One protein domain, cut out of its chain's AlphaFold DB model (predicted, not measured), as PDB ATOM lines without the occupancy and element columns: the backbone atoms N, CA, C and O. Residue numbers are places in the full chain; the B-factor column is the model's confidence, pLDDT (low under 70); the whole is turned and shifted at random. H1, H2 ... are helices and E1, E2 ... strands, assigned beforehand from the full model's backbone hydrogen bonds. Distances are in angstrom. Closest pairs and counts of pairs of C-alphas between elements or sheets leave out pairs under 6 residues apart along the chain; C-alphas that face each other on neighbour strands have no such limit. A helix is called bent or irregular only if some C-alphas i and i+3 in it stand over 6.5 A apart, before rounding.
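Overview. This is residues 101 to 156 of the 173 residues of a protein of Xanthomonas arboricola pv. pruni str. MAFF 311562 (UniProt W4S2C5). A small two-stranded hairpin, E1 and E2, stands in the middle with a helix to either side of it: the short H1 on the E2 side, with few contacts, and the longer H2 packed on E1. Between E2 and H2 the chain swings out in a wide arc, residues 131 to 145, and residues 139 to 145 stick out at one end of the long axis. The printed part has 56 residues with two named helices and two named strands, in the order H1, E1, E2, H2; the one sheet, E1 - E2, is antiparallel, and the class is mixed, helices and strands. The whole is only just compact, close to loose, with a radius of gyration of the C-alphas of 11.8 A, and its outline is elongated, spanning 35 by 22 by 18 A.

Along the chain. The printed part begins at Ser 101, and H1 follows as residues 102 to 107, from C-alpha 102 at (-4.703, 36.644, -55.701), 8.7 A from first to last C-alpha. E1 is residues 118 to 123, 14.5 A long, with C-alpha 118 at (-17.713, 45.414, -47.970). E2 is residues 126 to 130, 13.0 A long. H2 is residues 146 to 156, 14.8 A long, and ends with C-alpha 156 at (-16.539, 46.959, -37.509). H2 is irregular, but only just: C-alphas 149 and 152 are 6.9 A apart.

Arrangement. E1 and E2 form a hairpin of antiparallel neighbour strands, with 144 degrees between their directions. C-alphas 119 and 129 face each other at 4.4 A. N 120 and O 128, at 2.9 A, and N 128 and O 121, at 2.8 A, are within hydrogen-bond range. H2 has 6 pairs of C-alphas within 8 A of E1, the closest being those of Val 119 and Asn 154, 5.7 A apart. H1 has 1 such pair with E2, the C-alphas of Leu 105 and Val 128, 7.7 A apart. It also has 1 with E1, the C-alphas of Gly 102 and His 123, 7.1 A apart. H1 and H2 are apart. In H1 every O i to N i+4 pair is within hydrogen-bond range; in H2, 5 of 7 are.

Size, cuts and confidence. The two C-alphas farthest apart in the domain are those of Lys 107 and Thr 142, at 34.7 A. The printed part has no cut. The link from E1 to E2 is tight, with 2 residues, and that from H1 to E1 is short, with 10. The link from E2 to H2 is long, with 15 residues, whose C-alphas lie 9 to 20 A from the mean of the C-alphas; residues 139 to 145 of it stand free. The mean pLDDT of the printed part is 85.9, and no printed residue is under 70.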
ATOM      1  N   SER A 101      -7.730  34.806 -59.102       88.81
ATOM      2  CA  SER A 101      -6.446  34.577 -58.436       88.81
ATOM      3  C   SER A 101      -6.112  35.742 -57.500       88.81
ATOM      4  O   SER A 101      -6.614  36.852 -57.681       88.81
ATOM      5  N   GLY A 102      -5.187  35.549 -56.555       86.69
ATOM      6  CA  GLY A 102      -4.703  36.644 -55.701       86.69
ATOM      7  C   GLY A 102      -4.177  37.855 -56.490       86.69
ATOM      8  O   GLY A 102      -4.344  38.994 -56.060       86.69
ATOM      9  N   SER A 103      -3.616  37.626 -57.684       86.81
ATOM     10  CA  SER A 103      -3.183  38.701 -58.585       86.81
ATOM     11  C   SER A 103      -4.355  39.474 -59.202       86.81
ATOM     12  O   SER A 103      -4.267  40.690 -59.363       86.81
ATOM     13  N   ASP A 104      -5.468  38.796 -59.504       88.69
ATOM     14  CA  ASP A 104      -6.686  39.437 -60.008       88.69
ATOM     15  C   ASP A 104      -7.330  40.299 -58.908       88.69
ATOM     16  O   ASP A 104      -7.719  41.437 -59.170       88.69
ATOM     17  N   LEU A 105      -7.356  39.799 -57.663       89.69
ATOM     18  CA  LEU A 105      -7.837  40.542 -56.490       89.69
ATOM     19  C   LEU A 105      -6.997  41.800 -56.224       89.69
ATOM     20  O   LEU A 105      -7.546  42.868 -55.961       89.69
ATOM     21  N   ALA A 106      -5.669  41.689 -56.327       86.94
ATOM     22  CA  ALA A 106      -4.758  42.819 -56.153       86.94
ATOM     23  C   ALA A 106      -4.953  43.896 -57.231       86.94
ATOM     24  O   ALA A 106      -4.977  45.080 -56.911       86.94
ATOM     25  N   LYS A 107      -5.147  43.493 -58.495       88.69
ATOM     26  CA  LYS A 107      -5.410  44.416 -59.618       88.69
ATOM     27  C   LYS A 107      -6.724  45.180 -59.485       88.69
ATOM     28  O   LYS A 107      -6.862  46.246 -60.071       88.69
ATOM     29  N   LYS A 108      -7.700  44.611 -58.777       86.88
ATOM     30  CA  LYS A 108      -9.004  45.232 -58.514       86.88
ATOM     31  C   LYS A 108      -9.049  45.973 -57.178       86.88
ATOM     32  O   LYS A 108     -10.134  46.299 -56.717       86.88
ATOM     33  N   ASP A 109      -7.895  46.189 -56.544       87.19
ATOM     34  CA  ASP A 109      -7.760  46.847 -55.241       87.19
ATOM     35  C   ASP A 109      -8.578  46.193 -54.111       87.19
ATOM     36  O   ASP A 109      -8.741  46.763 -53.037       87.19
ATOM     37  N   MET A 110      -9.006  44.938 -54.294       89.12
ATOM     38  CA  MET A 110      -9.843  44.213 -53.333       89.12
ATOM     39  C   MET A 110      -9.079  43.787 -52.076       89.12
ATOM     40  O   MET A 110      -9.672  43.318 -51.115       89.12
ATOM     41  N   LEU A 111      -7.751  43.904 -52.076       87.75
ATOM     42  CA  LEU A 111      -6.904  43.589 -50.920       87.75
ATOM     43  C   LEU A 111      -6.500  44.839 -50.124       87.75
ATOM     44  O   LEU A 111      -5.853  44.708 -49.084       87.75
ATOM     45  N   LYS A 112      -6.829  46.039 -50.618       85.56
ATOM     46  CA  LYS A 112      -6.505  47.303 -49.949       85.56
ATOM     47  C   LYS A 112      -7.613  47.679 -48.957       85.56
ATOM     48  O   LYS A 112      -8.769  47.304 -49.163       85.56
ATOM     49  N   PRO A 113      -7.290  48.409 -47.876       81.75
ATOM     50  CA  PRO A 113      -8.306  49.008 -47.019       81.75
ATOM     51  C   PRO A 113      -9.171  49.983 -47.828       81.75
ATOM     52  O   PRO A 113      -8.643  50.782 -48.601       81.75
ATOM     53  N   SER A 114     -10.488  49.916 -47.654       81.88
ATOM     54  CA  SER A 114     -11.443  50.843 -48.263       81.88
ATOM     55  C   SER A 114     -12.437  51.277 -47.185       81.88
ATOM     56  O   SER A 114     -13.089  50.397 -46.626       81.88
ATOM     57  N   PRO A 115     -12.578  52.585 -46.889       80.38
ATOM     58  CA  PRO A 115     -13.456  53.068 -45.816       80.38
ATOM     59  C   PRO A 115     -14.933  52.682 -45.986       80.38
ATOM     60  O   PRO A 115     -15.677  52.614 -45.014       80.38
ATOM     61  N   THR A 116     -15.361  52.444 -47.229       82.31
ATOM     62  CA  THR A 116     -16.746  52.119 -47.603       82.31
ATOM     63  C   THR A 116     -16.874  50.750 -48.270       82.31
ATOM     64  O   THR A 116     -17.916  50.439 -48.842       82.31
ATOM     65  N   GLY A 117     -15.816  49.934 -48.244       85.12
ATOM     66  CA  GLY A 117     -15.822  48.621 -48.881       85.12
ATOM     67  C   GLY A 117     -16.505  47.558 -48.023       85.12
ATOM     68  O   GLY A 117     -16.478  47.630 -46.798       85.12
ATOM     69  N   ILE A 118     -17.082  46.543 -48.670       87.81
ATOM     70  CA  ILE A 118     -17.713  45.414 -47.970       87.81
ATOM     71  C   ILE A 118     -16.737  44.246 -47.871       87.81
ATOM     72  O   ILE A 118     -16.233  43.773 -48.893       87.81
ATOM     73  N   VAL A 119     -16.496  43.742 -46.661       89.50
ATOM     74  CA  VAL A 119     -15.654  42.556 -46.449       89.50
ATOM     75  C   VAL A 119     -16.416  41.303 -46.882       89.50
ATOM     76  O   VAL A 119     -17.440  40.952 -46.302       89.50
ATOM     77  N   VAL A 120     -15.894  40.597 -47.888       89.12
ATOM     78  CA  VAL A 120     -16.514  39.372 -48.432       89.12
ATOM     79  C   VAL A 120     -15.800  38.090 -48.020       89.12
ATOM     80  O   VAL A 120     -16.348  37.001 -48.162       89.12
ATOM     81  N   GLY A 121     -14.571  38.191 -47.514       88.75
ATOM     82  CA  GLY A 121     -13.827  37.023 -47.062       88.75
ATOM     83  C   GLY A 121     -12.341  37.287 -46.872       88.75
ATOM     84  O   GLY A 121     -11.906  38.419 -46.660       88.75
ATOM     85  N   LYS A 122     -11.547  36.217 -46.952       88.50
ATOM     86  CA  LYS A 122     -10.099  36.240 -46.738       88.50
ATOM     87  C   LYS A 122      -9.398  35.390 -47.792       88.50
ATOM     88  O   LYS A 122      -9.796  34.257 -48.039       88.50
ATOM     89  N   HIS A 123      -8.332  35.918 -48.381       88.38
ATOM     90  CA  HIS A 123      -7.490  35.203 -49.335       88.38
ATOM     91  C   HIS A 123      -6.017  35.400 -48.965       88.38
ATOM     92  O   HIS A 123      -5.551  36.531 -48.837       88.38
ATOM     93  N   GLY A 124      -5.283  34.303 -48.747       84.38
ATOM     94  CA  GLY A 124      -3.846  34.352 -48.440       84.38
ATOM     95  C   GLY A 124      -3.493  35.213 -47.220       84.38
ATOM     96  O   GLY A 124      -2.539  35.982 -47.262       84.38
ATOM     97  N   GLY A 125      -4.302  35.161 -46.157       86.19
ATOM     98  CA  GLY A 125      -4.065  35.966 -44.953       86.19
ATOM     99  C   GLY A 125      -4.666  37.378 -44.985       86.19
ATOM    100  O   GLY A 125      -4.832  37.969 -43.922       86.19
ATOM    101  N   LYS A 126      -5.057  37.892 -46.156       87.00
ATOM    102  CA  LYS A 126      -5.567  39.261 -46.333       87.00
ATOM    103  C   LYS A 126      -7.085  39.282 -46.477       87.00
ATOM    104  O   LYS A 126      -7.654  38.406 -47.128       87.00
ATOM    105  N   LEU A 127      -7.731  40.279 -45.873       88.19
ATOM    106  CA  LEU A 127      -9.166  40.511 -46.041       88.19
ATOM    107  C   LEU A 127      -9.451  40.989 -47.466       88.19
ATOM    108  O   LEU A 127      -8.773  41.882 -47.975       88.19
ATOM    109  N   VAL A 128     -10.448  40.372 -48.087       90.06
ATOM    110  CA  VAL A 128     -10.934  40.707 -49.421       90.06
ATOM    111  C   VAL A 128     -12.152  41.605 -49.260       90.06
ATOM    112  O   VAL A 128     -13.129  41.222 -48.612       90.06
ATOM    113  N   ARG A 129     -12.080  42.794 -49.848       90.38
ATOM    114  CA  ARG A 129     -13.108  43.829 -49.819       90.38
ATOM    115  C   ARG A 129     -13.620  44.093 -51.223       90.38
ATOM    116  O   ARG A 129     -12.835  44.150 -52.167       90.38
ATOM    117  N   LEU A 130     -14.924  44.274 -51.358       88.44
ATOM    118  CA  LEU A 130     -15.516  44.864 -52.550       88.44
ATOM    119  C   LEU A 130     -15.383  46.386 -52.434       88.44
ATOM    120  O   LEU A 130     -15.974  46.956 -51.516       88.44
ATOM    121  N   PRO A 131     -14.568  47.041 -53.280       83.38
ATOM    122  CA  PRO A 131     -14.368  48.477 -53.189       83.38
ATOM    123  C   PRO A 131     -15.617  49.237 -53.650       83.38
ATOM    124  O   PRO A 131     -16.237  48.896 -54.658       83.38
ATOM    125  N   GLY A 132     -15.926  50.320 -52.938       80.25
ATOM    126  CA  GLY A 132     -17.044  51.206 -53.246       80.25
ATOM    127  C   GLY A 132     -18.380  50.764 -52.645       80.25
ATOM    128  O   GLY A 132     -18.507  49.698 -52.047       80.25
ATOM    129  N   GLN A 133     -19.392  51.614 -52.818       74.62
ATOM    130  CA  GLN A 133     -20.734  51.399 -52.284       74.62
ATOM    131  C   GLN A 133     -21.515  50.429 -53.183       74.62
ATOM    132  O   GLN A 133     -22.272  50.834 -54.064       74.62
ATOM    133  N   GLN A 134     -21.283  49.134 -52.988       80.38
ATOM    134  CA  GLN A 134     -21.950  48.058 -53.722       80.38
ATOM    135  C   GLN A 134     -22.978  47.348 -52.837       80.38
ATOM    136  O   GLN A 134     -22.825  47.283 -51.620       80.38
ATOM    137  N   PHE A 135     -24.021  46.786 -53.445       81.56
ATOM    138  CA  PHE A 135     -24.993  45.949 -52.740       81.56
ATOM    139  C   PHE A 135     -24.604  44.478 -52.873       81.56
ATOM    140  O   PHE A 135     -24.295  44.008 -53.968       81.56
ATOM    141  N   VAL A 136     -24.635  43.743 -51.761       84.31
ATOM    142  CA  VAL A 136     -24.334  42.306 -51.720       84.31
ATOM    143  C   VAL A 136     -25.561  41.562 -51.216       84.31
ATOM    144  O   VAL A 136     -26.096  41.882 -50.156       84.31
ATOM    145  N   ILE A 137     -25.990  40.545 -51.962       86.62
ATOM    146  CA  ILE A 137     -27.014  39.603 -51.511       86.62
ATOM    147  C   ILE A 137     -26.303  38.380 -50.943       86.62
ATOM    148  O   ILE A 137     -25.565  37.693 -51.648       86.62
ATOM    149  N   LEU A 138     -26.535  38.107 -49.661       87.06
ATOM    150  CA  LEU A 138     -26.006  36.932 -48.981       87.06
ATOM    151  C   LEU A 138     -27.096  35.870 -48.837       87.06
ATOM    152  O   LEU A 138     -27.973  35.980 -47.979       87.06
ATOM    153  N   ALA A 139     -27.002  34.808 -49.632       87.31
ATOM    154  CA  ALA A 139     -27.812  33.610 -49.459       87.31
ATOM    155  C   ALA A 139     -27.071  32.617 -48.552       87.31
ATOM    156  O   ALA A 139     -26.043  32.062 -48.937       87.31
ATOM    157  N   ALA A 140     -27.575  32.402 -47.334       87.69
ATOM    158  CA  ALA A 140     -27.000  31.446 -46.391       87.69
ATOM    159  C   ALA A 140     -28.104  30.731 -45.576       87.69
ATOM    160  O   ALA A 140     -29.036  31.407 -45.124       87.69
ATOM    161  N   PRO A 141     -28.005  29.403 -45.334       84.00
ATOM    162  CA  PRO A 141     -28.973  28.639 -44.533       84.00
ATOM    163  C   PRO A 141     -29.127  29.148 -43.088       84.00
ATOM    164  O   PRO A 141     -28.282  29.894 -42.577       84.00
ATOM    165  N   THR A 142     -30.184  28.736 -42.382       87.06
ATOM    166  CA  THR A 142     -30.343  29.040 -40.947       87.06
ATOM    167  C   THR A 142     -29.200  28.415 -40.129       87.06
ATOM    168  O   THR A 142     -28.650  27.381 -40.493       87.06
ATOM    169  N   ARG A 143     -28.774  29.089 -39.047       84.25
ATOM    170  CA  ARG A 143     -27.640  28.683 -38.179       84.25
ATOM    171  C   ARG A 143     -26.262  28.543 -38.875       84.25
ATOM    172  O   ARG A 143     -25.313  28.088 -38.259       84.25
ATOM    173  N   SER A 144     -26.095  29.037 -40.102       83.56
ATOM    174  CA  SER A 144     -24.810  29.035 -40.840       83.56
ATOM    175  C   SER A 144     -23.760  30.045 -40.349       83.56
ATOM    176  O   SER A 144     -22.670  30.129 -40.904       83.56
ATOM    177  N   GLY A 145     -24.084  30.862 -39.341       83.88
ATOM    178  CA  GLY A 145     -23.152  31.861 -38.815       83.88
ATOM    179  C   GLY A 145     -23.021  33.141 -39.649       83.88
ATOM    180  O   GLY A 145     -22.095  33.906 -39.405       83.88
ATOM    181  N   LYS A 146     -23.953  33.444 -40.573       85.62
ATOM    182  CA  LYS A 146     -23.926  34.679 -41.397       85.62
ATOM    183  C   LYS A 146     -23.749  35.988 -40.609       85.62
ATOM    184  O   LYS A 146     -23.124  36.922 -41.100       85.62
ATOM    185  N   GLY A 147     -24.263  36.039 -39.377       82.06
ATOM    186  CA  GLY A 147     -24.067  37.176 -38.478       82.06
ATOM    187  C   GLY A 147     -22.597  37.352 -38.093       82.06
ATOM    188  O   GLY A 147     -22.023  38.412 -38.300       82.06
ATOM    189  N   VAL A 148     -21.968  36.285 -37.602       85.75
ATOM    190  CA  VAL A 148     -20.578  36.306 -37.122       85.75
ATOM    191  C   VAL A 148     -19.573  36.365 -38.271       85.75
ATOM    192  O   VAL A 148     -18.548  37.023 -38.156       85.75
ATOM    193  N   GLY A 149     -19.865  35.699 -39.390       83.00
ATOM    194  CA  GLY A 149     -18.942  35.596 -40.519       83.00
ATOM    195  C   GLY A 149     -18.928  36.808 -41.453       83.00
ATOM    196  O   GLY A 149     -17.906  37.055 -42.082       83.00
ATOM    197  N   ILE A 150     -20.044  37.543 -41.570       87.38
ATOM    198  CA  ILE A 150     -20.181  38.635 -42.552       87.38
ATOM    199  C   ILE A 150     -20.701  39.920 -41.907       87.38
ATOM    200  O   ILE A 150     -20.097  40.971 -42.092       87.38
ATOM    201  N   VAL A 151     -21.777  39.861 -41.114       86.31
ATOM    202  CA  VAL A 151     -22.405  41.081 -40.571       86.31
ATOM    203  C   VAL A 151     -21.500  41.793 -39.559       86.31
ATOM    204  O   VAL A 151     -21.219  42.974 -39.733       86.31
ATOM    205  N   ILE A 152     -21.014  41.094 -38.528       87.19
ATOM    206  CA  ILE A 152     -20.176  41.695 -37.473       87.19
ATOM    207  C   ILE A 152     -18.861  42.259 -38.043       87.19
ATOM    208  O   ILE A 152     -18.571  43.423 -37.765       87.19
ATOM    209  N   PRO A 153     -18.082  41.521 -38.866       86.50
ATOM    210  CA  PRO A 153     -16.852  42.059 -39.442       86.50
ATOM    211  C   PRO A 153     -17.094  43.303 -40.294       86.50
ATOM    212  O   PRO A 153     -16.313  44.246 -40.224       86.50
ATOM    213  N   ASN A 154     -18.189  43.335 -41.061       88.88
ATOM    214  CA  ASN A 154     -18.494  44.482 -41.906       88.88
ATOM    215  C   ASN A 154     -18.917  45.711 -41.090       88.88
ATOM    216  O   ASN A 154     -18.516  46.813 -41.429       88.88
ATOM    217  N   LEU A 155     -19.671  45.543 -39.999       84.81
ATOM    218  CA  LEU A 155     -20.030  46.659 -39.110       84.81
ATOM    219  C   LEU A 155     -18.816  47.279 -38.405       84.81
ATOM    220  O   LEU A 155     -18.831  48.470 -38.118       84.81
ATOM    221  N   LEU A 156     -17.782  46.482 -38.123       83.69
ATOM    222  CA  LEU A 156     -16.539  46.959 -37.509       83.69
ATOM    223  C   LEU A 156     -15.582  47.608 -38.520       83.69
ATOM    224  O   LEU A 156     -14.826  48.504 -38.153       83.69
TER     225      LEU A 156